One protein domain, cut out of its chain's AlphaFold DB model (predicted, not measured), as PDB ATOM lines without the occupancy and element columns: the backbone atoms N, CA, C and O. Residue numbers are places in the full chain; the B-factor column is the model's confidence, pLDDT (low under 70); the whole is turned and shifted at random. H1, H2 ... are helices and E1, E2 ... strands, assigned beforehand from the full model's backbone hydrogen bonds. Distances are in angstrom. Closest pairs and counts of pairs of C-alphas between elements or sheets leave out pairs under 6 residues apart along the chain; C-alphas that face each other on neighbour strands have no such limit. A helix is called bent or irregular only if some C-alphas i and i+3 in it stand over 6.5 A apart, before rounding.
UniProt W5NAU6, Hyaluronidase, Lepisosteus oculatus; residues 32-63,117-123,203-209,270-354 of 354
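AT A GLANCE: This is residues 32 to 63, 117 to 123, 203 to 209 and 270 to 354 of the 354 residues of the protein "Hyaluronidase" of Lepisosteus oculatus (UniProt W5NAU6). A small parallel sheet, E1 E5 E4, has helices H2 and H3b on one face, two layers, while a two-strand antiparallel ribbon, E2 and E3, stands apart from it, away from those helices. The long bent helix H3 makes the longest axis, its arm H3a reaching beyond the sheet. The 131 printed residues include three named helices and five named strands, ordered E1 H1 E2 E3 E4 H2 E5 H3, class mixed. The whole is compact, with a radius of gyration of the C-alphas of 14.6 A and spans of 46 by 31 by 26 A.

HOW THE PARTS SIT: E1, residues 33 to 36, is parallel to E5, residues 300 to 304; N 35 and O 301 are within hydrogen-bond range at 2.8 A. E5 is parallel to E4, residues 272 to 276, with N 273 and O 300 at 2.9 A. H1, residues 49 to 52, only grazes this sheet. E2, residues 117 to 121, is antiparallel to E3, residues 203 to 205, with N 120 and O 203 at 2.8 A. H2, residues 283 to 295, lies over E5 and E4 at a height over the sheet of 10.1 A; E4, H2 and E5 form a strand-helix-strand unit, parallel neighbours joined through a helix, with a right-handed crossover. H3, residues 313 to 346, was assigned as one helix by its hydrogen bonds but is bent: C-alphas 325 and 328 are 7.0 A apart. Its arm H3b, residues 328 to 346, touches H2 with residues 330 to 338 alone, closest C-alphas Gly 291 and Val 334 at 6.4 A, a shallow tilt of 28 degrees, the same way. H3b also touches H1, closest C-alphas Gly 328 and Phe 52 at 5.2 A. Every O i to N i+4 pair is within range in H3b and in the arm H3a, residues 313 to 325; H2 has 7 of 9, and H1 is too short.

IN THESE COORDINATES: E1 begins at C-alpha 33 (-14.268, -35.887, 36.673), and H3b, 25.9 A long, ends at C-alpha 346 (-0.047, -27.942, 31.258). H3a measures 18.3 A and H2 15.8 A.

THE WHOLE: The C-alphas farthest apart, of Thr 312 and Gln 347, are 46.6 A apart. Cuts leave C-alpha gaps of 4.6 A from 63 to 117, 9.3 A from 123 to 203 and 9.9 A from 209 to 270. The link from E1 to H1 is long. Confidence under 70 covers 33 residues, among them 203 to 209 and 270 to 282.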
ATOM      1  N   PHE A  32     -10.517 -33.507  35.008       84.88
ATOM      2  CA  PHE A  32     -11.891 -33.159  35.366       84.88
ATOM      3  C   PHE A  32     -12.766 -34.414  35.363       84.88
ATOM      4  O   PHE A  32     -12.866 -35.082  34.338       84.88
ATOM      5  N   LEU A  33     -13.397 -34.721  36.498       84.25
ATOM      6  CA  LEU A  33     -14.268 -35.887  36.673       84.25
ATOM      7  C   LEU A  33     -15.749 -35.517  36.600       84.25
ATOM      8  O   LEU A  33     -16.145 -34.437  37.024       84.25
ATOM      9  N   VAL A  34     -16.588 -36.442  36.143       84.25
ATOM     10  CA  VAL A  34     -18.044 -36.325  36.288       84.25
ATOM     11  C   VAL A  34     -18.549 -37.513  37.095       84.25
ATOM     12  O   VAL A  34     -18.325 -38.661  36.719       84.25
ATOM     13  N   LEU A  35     -19.187 -37.234  38.229       82.50
ATOM     14  CA  LEU A  35     -19.679 -38.235  39.172       82.50
ATOM     15  C   LEU A  35     -21.196 -38.395  39.018       82.50
ATOM     16  O   LEU A  35     -21.938 -37.412  39.035       82.50
ATOM     17  N   TRP A  36     -21.654 -39.633  38.876       85.12
ATOM     18  CA  TRP A  36     -23.054 -40.006  38.714       85.12
ATOM     19  C   TRP A  36     -23.717 -40.202  40.078       85.12
ATOM     20  O   TRP A  36     -23.590 -41.259  40.698       85.12
ATOM     21  N   GLY A  37     -24.419 -39.172  40.551       79.12
ATOM     22  CA  GLY A  37     -25.128 -39.166  41.830       79.12
ATOM     23  C   GLY A  37     -26.637 -39.349  41.694       79.12
ATOM     24  O   GLY A  37     -27.392 -38.784  42.485       79.12
ATOM     25  N   ILE A  38     -27.105 -40.081  40.681       82.69
ATOM     26  CA  ILE A  38     -28.535 -40.273  40.412       82.69
ATOM     27  C   ILE A  38     -28.963 -41.665  40.898       82.69
ATOM     28  O   ILE A  38     -28.369 -42.654  40.465       82.69
ATOM     29  N   PRO A  39     -29.990 -41.782  41.767       83.88
ATOM     30  CA  PRO A  39     -30.449 -43.068  42.282       83.88
ATOM     31  C   PRO A  39     -31.398 -43.732  41.276       83.88
ATOM     32  O   PRO A  39     -32.619 -43.738  41.446       83.88
ATOM     33  N   ASP A  40     -30.831 -44.265  40.198       84.88
ATOM     34  CA  ASP A  40     -31.546 -44.911  39.093       84.88
ATOM     35  C   ASP A  40     -31.417 -46.442  39.103       84.88
ATOM     36  O   ASP A  40     -31.735 -47.090  38.113       84.88
ATOM     37  N   SER A  41     -30.988 -47.055  40.211       84.25
ATOM     38  CA  SER A  41     -30.822 -48.516  40.313       84.25
ATOM     39  C   SER A  41     -32.104 -49.312  40.034       84.25
ATOM     40  O   SER A  41     -32.018 -50.452  39.591       84.25
ATOM     41  N   LEU A  42     -33.272 -48.706  40.266       86.56
ATOM     42  CA  LEU A  42     -34.587 -49.292  39.994       86.56
ATOM     43  C   LEU A  42     -35.048 -49.111  38.535       86.56
ATOM     44  O   LEU A  42     -36.079 -49.659  38.153       86.56
ATOM     45  N   CYS A  43     -34.324 -48.339  37.720       87.94
ATOM     46  CA  CYS A  43     -34.673 -48.108  36.323       87.94
ATOM     47  C   CYS A  43     -34.193 -49.262  35.429       87.94
ATOM     48  O   CYS A  43     -32.992 -49.472  35.245       87.94
ATOM     49  N   GLU A  44     -35.132 -49.971  34.805       86.19
ATOM     50  CA  GLU A  44     -34.836 -50.976  33.779       86.19
ATOM     51  C   GLU A  44     -34.323 -50.328  32.482       86.19
ATOM     52  O   GLU A  44     -34.781 -49.259  32.078       86.19
ATOM     53  N   GLY A  45     -33.360 -50.970  31.809       82.75
ATOM     54  CA  GLY A  45     -32.826 -50.490  30.524       82.75
ATOM     55  C   GLY A  45     -32.055 -49.162  30.596       82.75
ATOM     56  O   GLY A  45     -31.809 -48.527  29.557       82.75
ATOM     57  N   ARG A  46     -31.677 -48.731  31.808       84.69
ATOM     58  CA  ARG A  46     -30.886 -47.518  32.029       84.69
ATOM     59  C   ARG A  46     -29.536 -47.598  31.301       84.69
ATOM     60  O   ARG A  46     -28.923 -48.667  31.269       84.69
ATOM     61  N   PRO A  47     -29.072 -46.500  30.683       86.94
ATOM     62  CA  PRO A  47     -27.742 -46.453  30.097       86.94
ATOM     63  C   PRO A  47     -26.687 -46.564  31.197       86.94
ATOM     64  O   PRO A  47     -26.858 -46.008  32.277       86.94
ATOM     65  N   ASP A  48     -25.591 -47.258  30.905       88.31
ATOM     66  CA  ASP A  48     -24.457 -47.332  31.820       88.31
ATOM     67  C   ASP A  48     -23.680 -45.999  31.825       88.31
ATOM     68  O   ASP A  48     -23.132 -45.621  30.782       88.31
ATOM     69  N   PRO A  49     -23.587 -45.271  32.957       88.38
ATOM     70  CA  PRO A  49     -22.850 -44.012  33.017       88.38
ATOM     71  C   PRO A  49     -21.360 -44.155  32.661       88.38
ATOM     72  O   PRO A  49     -20.785 -43.216  32.099       88.38
ATOM     73  N   SER A  50     -20.735 -45.316  32.914       88.31
ATOM     74  CA  SER A  50     -19.323 -45.523  32.555       88.31
ATOM     75  C   SER A  50     -19.070 -45.524  31.051       88.31
ATOM     76  O   SER A  50     -17.978 -45.138  30.634       88.31
ATOM     77  N   ALA A  51     -20.074 -45.839  30.226       91.06
ATOM     78  CA  ALA A  51     -19.965 -45.736  28.769       91.06
ATOM     79  C   ALA A  51     -19.667 -44.300  28.292       91.06
ATOM     80  O   ALA A  51     -19.162 -44.104  27.188       91.06
ATOM     81  N   PHE A  52     -19.938 -43.296  29.134       91.50
ATOM     82  CA  PHE A  52     -19.672 -41.880  28.869       91.50
ATOM     83  C   PHE A  52     -18.529 -41.309  29.722       91.50
ATOM     84  O   PHE A  52     -18.334 -40.094  29.754       91.50
ATOM     85  N   GLY A  53     -17.779 -42.158  30.434       88.38
ATOM     86  CA  GLY A  53     -16.681 -41.735  31.307       88.38
ATOM     87  C   GLY A  53     -17.121 -41.131  32.646       88.38
ATOM     88  O   GLY A  53     -16.318 -40.464  33.297       88.38
ATOM     89  N   MET A  54     -18.374 -41.343  33.064       87.56
ATOM     90  CA  MET A  54     -18.850 -40.933  34.389       87.56
ATOM     91  C   MET A  54     -18.532 -41.998  35.444       87.56
ATOM     92  O   MET A  54     -18.657 -43.192  35.176       87.56
ATOM     93  N   LEU A  55     -18.176 -41.568  36.660       82.25
ATOM     94  CA  LEU A  55     -17.927 -42.465  37.794       82.25
ATOM     95  C   LEU A  55     -19.211 -42.709  38.586       82.25
ATOM     96  O   LEU A  55     -19.908 -41.765  38.942       82.25
ATOM     97  N   SER A  56     -19.507 -43.964  38.896       80.19
ATOM     98  CA  SER A  56     -20.725 -44.396  39.586       80.19
ATOM     99  C   SER A  56     -20.421 -45.518  40.583       80.19
ATOM    100  O   SER A  56     -19.313 -46.052  40.625       80.19
ATOM    101  N   ASN A  57     -21.423 -45.925  41.362       68.62
ATOM    102  CA  ASN A  57     -21.276 -47.049  42.291       68.62
ATOM    103  C   ASN A  57     -21.044 -48.384  41.544       68.62
ATOM    104  O   ASN A  57     -20.319 -49.255  42.009       68.62
ATOM    105  N   GLY A  58     -21.601 -48.532  40.334       60.66
ATOM    106  CA  GLY A  58     -21.460 -49.751  39.522       60.66
ATOM    107  C   GLY A  58     -20.129 -49.874  38.772       60.66
ATOM    108  O   GLY A  58     -19.688 -50.984  38.482       60.66
ATOM    109  N   SER A  59     -19.457 -48.756  38.486       53.41
ATOM    110  CA  SER A  59     -18.158 -48.742  37.803       53.41
ATOM    111  C   SER A  59     -17.038 -48.968  38.820       53.41
ATOM    112  O   SER A  59     -16.497 -48.034  39.407       53.41
ATOM    113  N   ALA A  60     -16.738 -50.243  39.091       52.53
ATOM    114  CA  ALA A  60     -15.686 -50.674  40.018       52.53
ATOM    115  C   ALA A  60     -15.768 -50.048  41.434       52.53
ATOM    116  O   ALA A  60     -14.752 -49.941  42.123       52.53
ATOM    117  N   GLY A  61     -16.962 -49.622  41.871       56.28
ATOM    118  CA  GLY A  61     -17.182 -49.013  43.182       56.28
ATOM    119  C   GLY A  61     -16.546 -47.633  43.348       56.28
ATOM    120  O   GLY A  61     -16.250 -47.245  44.466       56.28
ATOM    121  N   GLN A  62     -16.283 -46.872  42.286       70.06
ATOM    122  CA  GLN A  62     -15.469 -45.653  42.398       70.06
ATOM    123  C   GLN A  62     -16.206 -44.429  42.964       70.06
ATOM    124  O   GLN A  62     -15.539 -43.472  43.354       70.06
ATOM    125  N   PHE A  63     -17.544 -44.436  43.032       75.94
ATOM    126  CA  PHE A  63     -18.320 -43.352  43.643       75.94
ATOM    127  C   PHE A  63     -19.592 -43.847  44.348       75.94
ATOM    128  O   PHE A  63     -20.471 -44.414  43.703       75.94
ATOM    129  N   LEU A 117     -14.728 -42.323  45.767       73.31
ATOM    130  CA  LEU A 117     -15.286 -41.092  46.304       73.31
ATOM    131  C   LEU A 117     -16.619 -41.386  46.996       73.31
ATOM    132  O   LEU A 117     -17.379 -42.235  46.540       73.31
ATOM    133  N   ALA A 118     -16.933 -40.662  48.069       73.44
ATOM    134  CA  ALA A 118     -18.221 -40.763  48.739       73.44
ATOM    135  C   ALA A 118     -18.927 -39.400  48.767       73.44
ATOM    136  O   ALA A 118     -18.313 -38.333  48.720       73.44
ATOM    137  N   ALA A 119     -20.250 -39.410  48.827       72.38
ATOM    138  CA  ALA A 119     -21.040 -38.199  48.982       72.38
ATOM    139  C   ALA A 119     -22.191 -38.430  49.945       72.38
ATOM    140  O   ALA A 119     -22.775 -39.509  49.955       72.38
ATOM    141  N   ILE A 120     -22.547 -37.398  50.704       73.06
ATOM    142  CA  ILE A 120     -23.720 -37.389  51.572       73.06
ATOM    143  C   ILE A 120     -24.721 -36.389  50.998       73.06
ATOM    144  O   ILE A 120     -24.486 -35.182  50.938       73.06
ATOM    145  N   HIS A 121     -25.863 -36.899  50.566       73.88
ATOM    146  CA  HIS A 121     -26.916 -36.107  49.956       73.88
ATOM    147  C   HIS A 121     -28.109 -35.991  50.911       73.88
ATOM    148  O   HIS A 121     -29.147 -36.641  50.742       73.88
ATOM    149  N   TRP A 122     -27.934 -35.155  51.934       78.38
ATOM    150  CA  TRP A 122     -28.969 -34.770  52.891       78.38
ATOM    151  C   TRP A 122     -29.535 -33.405  52.530       78.38
ATOM    152  O   TRP A 122     -28.790 -32.451  52.336       78.38
ATOM    153  N   GLU A 123     -30.856 -33.306  52.414       76.25
ATOM    154  CA  GLU A 123     -31.493 -32.080  51.929       76.25
ATOM    155  C   GLU A 123     -32.695 -31.639  52.752       76.25
ATOM    156  O   GLU A 123     -33.244 -30.572  52.484       76.25
ATOM    157  N   LEU A 203     -23.515 -32.387  50.931       36.84
ATOM    158  CA  LEU A 203     -22.167 -32.476  51.469       36.84
ATOM    159  C   LEU A 203     -21.350 -33.531  50.707       36.84
ATOM    160  O   LEU A 203     -21.744 -34.686  50.574       36.84
ATOM    161  N   LEU A 204     -20.174 -33.149  50.214       37.62
ATOM    162  CA  LEU A 204     -19.273 -34.057  49.503       37.62
ATOM    163  C   LEU A 204     -18.079 -34.423  50.397       37.62
ATOM    164  O   LEU A 204     -17.396 -33.526  50.889       37.62
ATOM    165  N   ALA A 205     -17.814 -35.720  50.588       36.88
ATOM    166  CA  ALA A 205     -16.736 -36.228  51.442       36.88
ATOM    167  C   ALA A 205     -15.734 -37.062  50.616       36.88
ATOM    168  O   ALA A 205     -16.037 -38.154  50.148       36.88
ATOM    169  N   LEU A 206     -14.519 -36.551  50.405       34.53
ATOM    170  CA  LEU A 206     -13.503 -37.227  49.585       34.53
ATOM    171  C   LEU A 206     -12.627 -38.161  50.436       34.53
ATOM    172  O   LEU A 206     -11.818 -37.685  51.233       34.53
ATOM    173  N   CYS A 207     -12.707 -39.474  50.213       29.88
ATOM    174  CA  CYS A 207     -11.882 -40.479  50.893       29.88
ATOM    175  C   CYS A 207     -10.475 -40.618  50.269       29.88
ATOM    176  O   CYS A 207     -10.138 -41.691  49.791       29.88
ATOM    177  N   HIS A 208      -9.657 -39.547  50.224       31.11
ATOM    178  CA  HIS A 208      -8.194 -39.636  49.997       31.11
ATOM    179  C   HIS A 208      -7.471 -38.277  50.186       31.11
ATOM    180  O   HIS A 208      -7.076 -37.622  49.217       31.11
ATOM    181  N   TYR A 209      -7.271 -37.812  51.427       30.47
ATOM    182  CA  TYR A 209      -6.508 -36.577  51.673       30.47
ATOM    183  C   TYR A 209      -5.538 -36.689  52.862       30.47
ATOM    184  O   TYR A 209      -5.935 -36.608  54.016       30.47
ATOM    185  N   PRO A 270      -9.051 -29.921  46.179       34.44
ATOM    186  CA  PRO A 270      -9.723 -30.094  44.895       34.44
ATOM    187  C   PRO A 270     -11.190 -29.668  45.033       34.44
ATOM    188  O   PRO A 270     -11.985 -30.342  45.679       34.44
ATOM    189  N   VAL A 271     -11.549 -28.535  44.432       42.12
ATOM    190  CA  VAL A 271     -12.937 -28.067  44.400       42.12
ATOM    191  C   VAL A 271     -13.703 -28.921  43.400       42.12
ATOM    192  O   VAL A 271     -13.450 -28.833  42.201       42.12
ATOM    193  N   ILE A 272     -14.616 -29.763  43.874       43.56
ATOM    194  CA  ILE A 272     -15.610 -30.409  43.012       43.56
ATOM    195  C   ILE A 272     -16.834 -29.499  42.982       43.56
ATOM    196  O   ILE A 272     -17.372 -29.127  44.024       43.56
ATOM    197  N   GLY A 273     -17.231 -29.086  41.781       36.31
ATOM    198  CA  GLY A 273     -18.419 -28.273  41.580       36.31
ATOM    199  C   GLY A 273     -19.678 -29.110  41.788       36.31
ATOM    200  O   GLY A 273     -19.828 -30.181  41.210       36.31
ATOM    201  N   ASP A 274     -20.610 -28.618  42.594       40.69
ATOM    202  CA  ASP A 274     -21.941 -29.211  42.682       40.69
ATOM    203  C   ASP A 274     -22.823 -28.686  41.532       40.69
ATOM    204  O   ASP A 274     -23.160 -27.489  41.466       40.69
ATOM    205  N   VAL A 275     -23.197 -29.586  40.617       40.59
ATOM    206  CA  VAL A 275     -24.134 -29.304  39.530       40.59
ATOM    207  C   VAL A 275     -25.475 -29.955  39.854       40.59
ATOM    208  O   VAL A 275     -25.748 -31.113  39.560       40.59
ATOM    209  N   ASN A 276     -26.355 -29.153  40.448       38.19
ATOM    210  CA  ASN A 276     -27.754 -29.515  40.643       38.19
ATOM    211  C   ASN A 276     -28.438 -29.715  39.270       38.19
ATOM    212  O   ASN A 276     -28.629 -28.741  38.533       38.19
ATOM    213  N   GLY A 277     -28.837 -30.953  38.948       35.25
ATOM    214  CA  GLY A 277     -29.505 -31.338  37.690       35.25
ATOM    215  C   GLY A 277     -30.851 -30.655  37.474       35.25
ATOM    216  O   GLY A 277     -31.250 -30.482  36.329       35.25
ATOM    217  N   SER A 278     -31.408 -30.082  38.552       37.56
ATOM    218  CA  SER A 278     -32.186 -28.831  38.659       37.56
ATOM    219  C   SER A 278     -32.257 -27.838  37.502       37.56
ATOM    220  O   SER A 278     -33.182 -27.040  37.372       37.56
ATOM    221  N   VAL A 279     -31.182 -27.765  36.729       44.50
ATOM    222  CA  VAL A 279     -30.933 -26.676  35.791       44.50
ATOM    223  C   VAL A 279     -30.451 -27.201  34.439       44.50
ATOM    224  O   VAL A 279     -30.304 -26.401  33.528       44.50
ATOM    225  N   CYS A 280     -30.259 -28.510  34.262       53.41
ATOM    226  CA  CYS A 280     -29.551 -29.086  33.120       53.41
ATOM    227  C   CYS A 280     -30.496 -29.866  32.194       53.41
ATOM    228  O   CYS A 280     -30.467 -31.086  32.189       53.41
ATOM    229  N   ARG A 281     -31.342 -29.195  31.395       60.31
ATOM    230  CA  ARG A 281     -32.218 -29.903  30.422       60.31
ATOM    231  C   ARG A 281     -31.697 -29.871  28.993       60.31
ATOM    232  O   ARG A 281     -31.998 -30.765  28.214       60.31
ATOM    233  N   VAL A 282     -30.928 -28.848  28.642       67.31
ATOM    234  CA  VAL A 282     -30.380 -28.676  27.293       67.31
ATOM    235  C   VAL A 282     -28.869 -28.519  27.340       67.31
ATOM    236  O   VAL A 282     -28.296 -28.156  28.367       67.31
ATOM    237  N   GLN A 283     -28.208 -28.736  26.207       71.19
ATOM    238  CA  GLN A 283     -26.755 -28.619  26.105       71.19
ATOM    239  C   GLN A 283     -26.228 -27.243  26.556       71.19
ATOM    240  O   GLN A 283     -25.193 -27.172  27.214       71.19
ATOM    241  N   ALA A 284     -26.958 -26.154  26.282       67.81
ATOM    242  CA  ALA A 284     -26.586 -24.809  26.736       67.81
ATOM    243  C   ALA A 284     -26.493 -24.696  28.270       67.81
ATOM    244  O   ALA A 284     -25.662 -23.957  28.799       67.81
ATOM    245  N   ASP A 285     -27.306 -25.461  28.998       66.12
ATOM    246  CA  ASP A 285     -27.256 -25.482  30.454       66.12
ATOM    247  C   ASP A 285     -26.029 -26.221  30.967       66.12
ATOM    248  O   ASP A 285     -25.386 -25.761  31.910       66.12
ATOM    249  N   LEU A 286     -25.673 -27.333  30.319       73.62
ATOM    250  CA  LEU A 286     -24.466 -28.093  30.630       73.62
ATOM    251  C   LEU A 286     -23.207 -27.244  30.412       73.62
ATOM    252  O   LEU A 286     -22.322 -27.232  31.269       73.62
ATOM    253  N   VAL A 287     -23.175 -26.439  29.342       73.62
ATOM    254  CA  VAL A 287     -22.111 -25.448  29.090       73.62
ATOM    255  C   VAL A 287     -21.985 -24.459  30.243       73.62
ATOM    256  O   VAL A 287     -20.889 -24.232  30.748       73.62
ATOM    257  N   HIS A 288     -23.101 -23.906  30.713       69.88
ATOM    258  CA  HIS A 288     -23.104 -22.917  31.791       69.88
ATOM    259  C   HIS A 288     -22.996 -23.515  33.203       69.88
ATOM    260  O   HIS A 288     -23.074 -22.763  34.176       69.88
ATOM    261  N   THR A 289     -22.836 -24.834  33.345       66.19
ATOM    262  CA  THR A 289     -22.744 -25.528  34.639       66.19
ATOM    263  C   THR A 289     -21.507 -26.420  34.713       66.19
ATOM    264  O   THR A 289     -20.499 -26.003  35.286       66.19
ATOM    265  N   ILE A 290     -21.547 -27.611  34.112       75.50
ATOM    266  CA  ILE A 290     -20.422 -28.553  34.056       75.50
ATOM    267  C   ILE A 290     -19.250 -27.921  33.293       75.50
ATOM    268  O   ILE A 290     -18.127 -27.917  33.792       75.50
ATOM    269  N   GLY A 291     -19.516 -27.319  32.129       77.19
ATOM    270  CA  GLY A 291     -18.497 -26.652  31.315       77.19
ATOM    271  C   GLY A 291     -17.836 -25.478  32.027       77.19
ATOM    272  O   GLY A 291     -16.613 -25.370  32.046       77.19
ATOM    273  N   GLU A 292     -18.635 -24.626  32.670       75.88
ATOM    274  CA  GLU A 292     -18.124 -23.513  33.474       75.88
ATOM    275  C   GLU A 292     -17.291 -24.016  34.666       75.88
ATOM    276  O   GLU A 292     -16.251 -23.442  34.966       75.88
ATOM    277  N   SER A 293     -17.691 -25.122  35.304       74.50
ATOM    278  CA  SER A 293     -16.914 -25.737  36.390       74.50
ATOM    279  C   SER A 293     -15.551 -26.229  35.903       74.50
ATOM    280  O   SER A 293     -14.535 -25.941  36.534       74.50
ATOM    281  N   ALA A 294     -15.512 -26.909  34.753       80.56
ATOM    282  CA  ALA A 294     -14.264 -27.347  34.134       80.56
ATOM    283  C   ALA A 294     -13.365 -26.157  33.755       80.56
ATOM    284  O   ALA A 294     -12.173 -26.168  34.055       80.56
ATOM    285  N   ALA A 295     -13.938 -25.102  33.165       80.12
ATOM    286  CA  ALA A 295     -13.204 -23.903  32.752       80.12
ATOM    287  C   ALA A 295     -12.602 -23.110  33.926       80.12
ATOM    288  O   ALA A 295     -11.610 -22.406  33.750       80.12
ATOM    289  N   LEU A 296     -13.185 -23.225  35.120       75.62
ATOM    290  CA  LEU A 296     -12.682 -22.612  36.353       75.62
ATOM    291  C   LEU A 296     -11.669 -23.499  37.101       75.62
ATOM    292  O   LEU A 296     -11.245 -23.150  38.200       75.62
ATOM    293  N   GLY A 297     -11.268 -24.640  36.531       73.38
ATOM    294  CA  GLY A 297     -10.255 -25.520  37.118       73.38
ATOM    295  C   GLY A 297     -10.761 -26.448  38.224       73.38
ATOM    296  O   GLY A 297      -9.948 -26.983  38.991       73.38
ATOM    297  N   ALA A 298     -12.079 -26.659  38.324       75.06
ATOM    298  CA  ALA A 298     -12.640 -27.633  39.255       75.06
ATOM    299  C   ALA A 298     -12.061 -29.040  39.001       75.06
ATOM    300  O   ALA A 298     -11.658 -29.385  37.893       75.06
ATOM    301  N   ALA A 299     -12.017 -29.870  40.040       73.56
ATOM    302  CA  ALA A 299     -11.588 -31.264  39.941       73.56
ATOM    303  C   ALA A 299     -12.637 -32.175  39.300       73.56
ATOM    304  O   ALA A 299     -12.316 -33.266  38.835       73.56
ATOM    305  N   GLY A 300     -13.882 -31.720  39.276       75.81
ATOM    306  CA  GLY A 300     -14.982 -32.435  38.671       75.81
ATOM    307  C   GLY A 300     -16.321 -31.784  38.972       75.81
ATOM    308  O   GLY A 300     -16.374 -30.720  39.596       75.81
ATOM    309  N   ALA A 301     -17.385 -32.456  38.552       75.06
ATOM    310  CA  ALA A 301     -18.758 -32.132  38.886       75.06
ATOM    311  C   ALA A 301     -19.526 -33.379  39.329       75.06
ATOM    312  O   ALA A 301     -19.331 -34.453  38.763       75.06
ATOM    313  N   VAL A 302     -20.419 -33.234  40.307       73.88
ATOM    314  CA  VAL A 302     -21.403 -34.281  40.624       73.88
ATOM    315  C   VAL A 302     -22.722 -33.947  39.950       73.88
ATOM    316  O   VAL A 302     -23.173 -32.804  40.015       73.88
ATOM    317  N   VAL A 303     -23.316 -34.940  39.292       77.25
ATOM    318  CA  VAL A 303     -24.630 -34.840  38.660       77.25
ATOM    319  C   VAL A 303     -25.668 -35.421  39.613       77.25
ATOM    320  O   VAL A 303     -25.695 -36.629  39.848       77.25
ATOM    321  N   TRP A 304     -26.526 -34.551  40.141       72.56
ATOM    322  CA  TRP A 304     -27.693 -34.917  40.950       72.56
ATOM    323  C   TRP A 304     -28.961 -34.728  40.129       72.56
ATOM    324  O   TRP A 304     -29.132 -33.656  39.560       72.56
ATOM    325  N   GLU A 305     -29.885 -35.685  40.097       65.12
ATOM    326  CA  GLU A 305     -31.135 -35.537  39.337       65.12
ATOM    327  C   GLU A 305     -32.321 -35.258  40.255       65.12
ATOM    328  O   GLU A 305     -32.516 -35.931  41.266       65.12
ATOM    329  N   LYS A 306     -33.137 -34.271  39.879       57.78
ATOM    330  CA  LYS A 306     -34.396 -33.935  40.568       57.78
ATOM    331  C   LYS A 306     -35.585 -33.800  39.620       57.78
ATOM    332  O   LYS A 306     -36.713 -33.713  40.098       57.78
ATOM    333  N   PHE A 307     -35.360 -33.740  38.309       56.91
ATOM    334  CA  PHE A 307     -36.430 -33.598  37.328       56.91
ATOM    335  C   PHE A 307     -37.017 -34.931  36.917       56.91
ATOM    336  O   PHE A 307     -38.238 -35.064  36.852       56.91
ATOM    337  N   PHE A 308     -36.164 -35.907  36.628       65.50
ATOM    338  CA  PHE A 308     -36.633 -37.216  36.210       65.50
ATOM    339  C   PHE A 308     -36.937 -38.068  37.439       65.50
ATOM    340  O   PHE A 308     -36.068 -38.357  38.260       65.50
ATOM    341  N   SER A 309     -38.201 -38.467  37.580       75.75
ATOM    342  CA  SER A 309     -38.601 -39.394  38.635       75.75
ATOM    343  C   SER A 309     -38.049 -40.786  38.331       75.75
ATOM    344  O   SER A 309     -38.625 -41.517  37.530       75.75
ATOM    345  N   THR A 310     -36.999 -41.202  39.038       81.44
ATOM    346  CA  THR A 310     -36.461 -42.576  38.962       81.44
ATOM    347  C   THR A 310     -37.376 -43.624  39.607       81.44
ATOM    348  O   THR A 310     -37.071 -44.812  39.609       81.44
ATOM    349  N   LYS A 311     -38.525 -43.195  40.148       83.06
ATOM    350  CA  LYS A 311     -39.564 -44.056  40.732       83.06
ATOM    351  C   LYS A 311     -40.657 -44.459  39.744       83.06
ATOM    352  O   LYS A 311     -41.526 -45.248  40.096       83.06
ATOM    353  N   THR A 312     -40.678 -43.879  38.544       86.69
ATOM    354  CA  THR A 312     -41.702 -44.167  37.533       86.69
ATOM    355  C   THR A 312     -41.044 -44.615  36.242       86.69
ATOM    356  O   THR A 312     -40.017 -44.072  35.840       86.69
ATOM    357  N   GLN A 313     -41.667 -45.570  35.548       88.00
ATOM    358  CA  GLN A 313     -41.141 -46.086  34.284       88.00
ATOM    359  C   GLN A 313     -40.930 -44.956  33.264       88.00
ATOM    360  O   GLN A 313     -39.879 -44.869  32.638       88.00
ATOM    361  N   ARG A 314     -41.895 -44.033  33.153       88.62
ATOM    362  CA  ARG A 314     -41.782 -42.853  32.290       88.62
ATOM    363  C   ARG A 314     -40.576 -41.977  32.644       88.62
ATOM    364  O   ARG A 314     -39.846 -41.587  31.743       88.62
ATOM    365  N   GLY A 315     -40.358 -41.683  33.927       87.38
ATOM    366  CA  GLY A 315     -39.227 -40.857  34.348       87.38
ATOM    367  C   GLY A 315     -37.881 -41.541  34.092       87.38
ATOM    368  O   GLY A 315     -36.949 -40.887  33.634       87.38
ATOM    369  N   CYS A 316     -37.801 -42.861  34.279       89.00
ATOM    370  CA  CYS A 316     -36.629 -43.652  33.900       89.00
ATOM    371  C   CYS A 316     -36.336 -43.586  32.391       89.00
ATOM    372  O   CYS A 316     -35.185 -43.397  32.005       89.00
ATOM    373  N   TRP A 317     -37.359 -43.696  31.532       89.81
ATOM    374  CA  TRP A 317     -37.192 -43.568  30.078       89.81
ATOM    375  C   TRP A 317     -36.728 -42.171  29.659       89.81
ATOM    376  O   TRP A 317     -35.806 -42.055  28.856       89.81
ATOM    377  N   GLU A 318     -37.329 -41.118  30.218       87.31
ATOM    378  CA  GLU A 318     -36.943 -39.731  29.933       87.31
ATOM    379  C   GLU A 318     -35.495 -39.441  30.377       87.31
ATOM    380  O   GLU A 318     -34.737 -38.821  29.631       87.31
ATOM    381  N   LEU A 319     -35.078 -39.953  31.543       86.75
ATOM    382  CA  LEU A 319     -33.684 -39.884  31.995       86.75
ATOM    383  C   LEU A 319     -32.750 -40.621  31.028       86.75
ATOM    384  O   LEU A 319     -31.707 -40.096  30.645       86.75
ATOM    385  N   ALA A 320     -33.120 -41.835  30.626       89.88
ATOM    386  CA  ALA A 320     -32.313 -42.659  29.739       89.88
ATOM    387  C   ALA A 320     -32.110 -42.007  28.361       89.88
ATOM    388  O   ALA A 320     -31.001 -42.043  27.822       89.88
ATOM    389  N   ASP A 321     -33.156 -41.397  27.802       89.62
ATOM    390  CA  ASP A 321     -33.088 -40.636  26.552       89.62
ATOM    391  C   ASP A 321     -32.185 -39.402  26.694       89.62
ATOM    392  O   ASP A 321     -31.260 -39.201  25.904       89.62
ATOM    393  N   TYR A 322     -32.356 -38.640  27.779       87.44
ATOM    394  CA  TYR A 322     -31.527 -37.473  28.079       87.44
ATOM    395  C   TYR A 322     -30.035 -37.817  28.221       87.44
ATOM    396  O   TYR A 322     -29.172 -37.110  27.689       87.44
ATOM    397  N   VAL A 323     -29.712 -38.922  28.901       89.94
ATOM    398  CA  VAL A 323     -28.330 -39.393  29.055       89.94
ATOM    399  C   VAL A 323     -27.722 -39.758  27.705       89.94
ATOM    400  O   VAL A 323     -26.601 -39.341  27.421       89.94
ATOM    401  N   ARG A 324     -28.452 -40.486  26.854       91.94
ATOM    402  CA  ARG A 324     -27.952 -40.904  25.535       91.94
ATOM    403  C   ARG A 324     -27.808 -39.731  24.564       91.94
ATOM    404  O   ARG A 324     -26.821 -39.676  23.836       91.94
ATOM    405  N   GLY A 325     -28.775 -38.817  24.547       89.38
ATOM    406  CA  GLY A 325     -28.854 -37.751  23.549       89.38
ATOM    407  C   GLY A 325     -28.110 -36.468  23.912       89.38
ATOM    408  O   GLY A 325     -27.637 -35.769  23.019       89.38
ATOM    409  N   VAL A 326     -28.001 -36.134  25.204       87.94
ATOM    410  CA  VAL A 326     -27.524 -34.809  25.637       87.94
ATOM    411  C   VAL A 326     -26.377 -34.905  26.635       87.94
ATOM    412  O   VAL A 326     -25.280 -34.420  26.353       87.94
ATOM    413  N   LEU A 327     -26.609 -35.508  27.804       86.69
ATOM    414  CA  LEU A 327     -25.640 -35.466  28.902       86.69
ATOM    415  C   LEU A 327     -24.392 -36.293  28.598       86.69
ATOM    416  O   LEU A 327     -23.286 -35.776  28.721       86.69
ATOM    417  N   GLY A 328     -24.557 -37.546  28.179       91.62
ATOM    418  CA  GLY A 328     -23.452 -38.460  27.903       91.62
ATOM    419  C   GLY A 328     -22.462 -37.904  26.873       91.62
ATOM    420  O   GLY A 328     -21.288 -37.726  27.209       91.62
ATOM    421  N   PRO A 329     -22.908 -37.535  25.656       94.62
ATOM    422  CA  PRO A 329     -22.038 -36.921  24.651       94.62
ATOM    423  C   PRO A 329     -21.356 -35.636  25.140       94.62
ATOM    424  O   PRO A 329     -20.181 -35.398  24.855       94.62
ATOM    425  N   TYR A 330     -22.063 -34.805  25.912       91.88
ATOM    426  CA  TYR A 330     -21.486 -33.588  26.475       91.88
ATOM    427  C   TYR A 330     -20.383 -33.883  27.505       91.88
ATOM    428  O   TYR A 330     -19.337 -33.231  27.483       91.88
ATOM    429  N   VAL A 331     -20.594 -34.867  28.385       91.62
ATOM    430  CA  VAL A 331     -19.607 -35.289  29.388       91.62
ATOM    431  C   VAL A 331     -18.333 -35.795  28.716       91.62
ATOM    432  O   VAL A 331     -17.239 -35.379  29.102       91.62
ATOM    433  N   VAL A 332     -18.458 -36.611  27.665       95.00
ATOM    434  CA  VAL A 332     -17.304 -37.067  26.874       95.00
ATOM    435  C   VAL A 332     -16.539 -35.872  26.300       95.00
ATOM    436  O   VAL A 332     -15.315 -35.806  26.422       95.00
ATOM    437  N   ASN A 333     -17.243 -34.882  25.745       96.06
ATOM    438  CA  ASN A 333     -16.617 -33.692  25.170       96.06
ATOM    439  C   ASN A 333     -15.870 -32.850  26.215       96.06
ATOM    440  O   ASN A 333     -14.716 -32.488  25.993       96.06
ATOM    441  N   VAL A 334     -16.497 -32.532  27.353       91.88
ATOM    442  CA  VAL A 334     -15.889 -31.647  28.364       91.88
ATOM    443  C   VAL A 334     -14.713 -32.309  29.084       91.88
ATOM    444  O   VAL A 334     -13.690 -31.661  29.300       91.88
ATOM    445  N   THR A 335     -14.811 -33.604  29.399       91.25
ATOM    446  CA  THR A 335     -13.720 -34.361  30.039       91.25
ATOM    447  C   THR A 335     -12.544 -34.547  29.080       91.25
ATOM    448  O   THR A 335     -11.396 -34.308  29.460       91.25
ATOM    449  N   THR A 336     -12.814 -34.855  27.806       94.56
ATOM    450  CA  THR A 336     -11.782 -34.946  26.763       94.56
ATOM    451  C   THR A 336     -11.109 -33.599  26.524       94.56
ATOM    452  O   THR A 336      -9.882 -33.536  26.477       94.56
ATOM    453  N   ALA A 337     -11.874 -32.507  26.432       94.69
ATOM    454  CA  ALA A 337     -11.322 -31.163  26.274       94.69
ATOM    455  C   ALA A 337     -10.433 -30.771  27.465       94.69
ATOM    456  O   ALA A 337      -9.329 -30.267  27.264       94.69
ATOM    457  N   ALA A 338     -10.870 -31.053  28.698       91.56
ATOM    458  CA  ALA A 338     -10.070 -30.811  29.895       91.56
ATOM    459  C   ALA A 338      -8.766 -31.626  29.887       91.56
ATOM    460  O   ALA A 338      -7.711 -31.087  30.224       91.56
ATOM    461  N   ARG A 339      -8.822 -32.896  29.458       92.38
ATOM    462  CA  ARG A 339      -7.646 -33.769  29.315       92.38
ATOM    463  C   ARG A 339      -6.664 -33.238  28.277       92.38
ATOM    464  O   ARG A 339      -5.507 -33.011  28.614       92.38
ATOM    465  N   LEU A 340      -7.128 -32.979  27.055       94.62
ATOM    466  CA  LEU A 340      -6.294 -32.457  25.969       94.62
ATOM    467  C   LEU A 340      -5.678 -31.103  26.328       94.62
ATOM    468  O   LEU A 340      -4.519 -30.848  26.016       94.62
ATOM    469  N   CYS A 341      -6.427 -30.249  27.027       93.38
ATOM    470  CA  CYS A 341      -5.910 -28.974  27.502       93.38
ATOM    471  C   CYS A 341      -4.828 -29.162  28.579       93.38
ATOM    472  O   CYS A 341      -3.767 -28.541  28.508       93.38
ATOM    473  N   GLY A 342      -5.057 -30.053  29.548       89.88
ATOM    474  CA  GLY A 342      -4.064 -30.399  30.565       89.88
ATOM    475  C   GLY A 342      -2.783 -30.982  29.960       89.88
ATOM    476  O   GLY A 342      -1.686 -30.590  30.348       89.88
ATOM    477  N   GLU A 343      -2.900 -31.868  28.972       90.75
ATOM    478  CA  GLU A 343      -1.763 -32.448  28.248       90.75
ATOM    479  C   GLU A 343      -1.018 -31.395  27.416       90.75
ATOM    480  O   GLU A 343       0.195 -31.249  27.562       90.75
ATOM    481  N   GLY A 344      -1.738 -30.624  26.598       92.19
ATOM    482  CA  GLY A 344      -1.148 -29.687  25.640       92.19
ATOM    483  C   GLY A 344      -0.613 -28.395  26.256       92.19
ATOM    484  O   GLY A 344       0.463 -27.941  25.879       92.19
ATOM    485  N   LEU A 345      -1.337 -27.797  27.208       91.50
ATOM    486  CA  LEU A 345      -0.966 -26.505  27.806       91.50
ATOM    487  C   LEU A 345      -0.299 -26.643  29.176       91.50
ATOM    488  O   LEU A 345       0.476 -25.774  29.564       91.50
ATOM    489  N   CYS A 346      -0.578 -27.727  29.907       86.75
ATOM    490  CA  CYS A 346      -0.047 -27.942  31.258       86.75
ATOM    491  C   CYS A 346       0.947 -29.116  31.341       86.75
ATOM    492  O   CYS A 346       1.299 -29.522  32.447       86.75
ATOM    493  N   GLN A 347       1.388 -29.685  30.209       86.31
ATOM    494  CA  GLN A 347       2.307 -30.838  30.142       86.31
ATOM    495  C   GLN A 347       1.824 -32.058  30.952       86.31
ATOM    496  O   GLN A 347       2.622 -32.802  31.521       86.31
ATOM    497  N   GLY A 348       0.506 -32.223  31.091       81.62
ATOM    498  CA  GLY A 348      -0.117 -33.260  31.919       81.62
ATOM    499  C   GLY A 348       0.034 -33.045  33.432       81.62
ATOM    500  O   GLY A 348      -0.330 -33.917  34.215       81.62
ATOM    501  N   ARG A 349       0.563 -31.892  33.865       79.19
ATOM    502  CA  ARG A 349       0.865 -31.569  35.271       79.19
ATOM    503  C   ARG A 349      -0.116 -30.580  35.896       79.19
ATOM    504  O   ARG A 349       0.132 -30.086  36.992       79.19
ATOM    505  N   GLY A 350      -1.221 -30.272  35.219       78.38
ATOM    506  CA  GLY A 350      -2.211 -29.345  35.749       78.38
ATOM    507  C   GLY A 350      -3.530 -29.312  34.993       78.38
ATOM    508  O   GLY A 350      -3.752 -30.078  34.055       78.38
ATOM    509  N   ARG A 351      -4.413 -28.420  35.445       83.56
ATOM    510  CA  ARG A 351      -5.708 -28.132  34.823       83.56
ATOM    511  C   ARG A 351      -5.644 -26.774  34.152       83.56
ATOM    512  O   ARG A 351      -5.104 -25.832  34.728       83.56
ATOM    513  N   CYS A 352      -6.254 -26.671  32.982       85.88
ATOM    514  CA  CYS A 352      -6.488 -25.377  32.369       85.88
ATOM    515  C   CYS A 352      -7.520 -24.582  33.164       85.88
ATOM    516  O   CYS A 352      -8.531 -25.132  33.603       85.88
ATOM    517  N   VAL A 353      -7.261 -23.288  33.309       84.94
ATOM    518  CA  VAL A 353      -8.155 -22.325  33.949       84.94
ATOM    519  C   VAL A 353      -8.266 -21.116  33.029       84.94
ATOM    520  O   VAL A 353      -7.282 -20.750  32.384       84.94
ATOM    521  N   ARG A 354      -9.473 -20.561  32.919       80.69
ATOM    522  CA  ARG A 354      -9.786 -19.424  32.051       80.69
ATOM    523  C   ARG A 354      -9.230 -18.093  32.548       80.69
ATOM    524  O   ARG A 354      -9.242 -17.874  33.779       80.69
TER     525      ARG A 354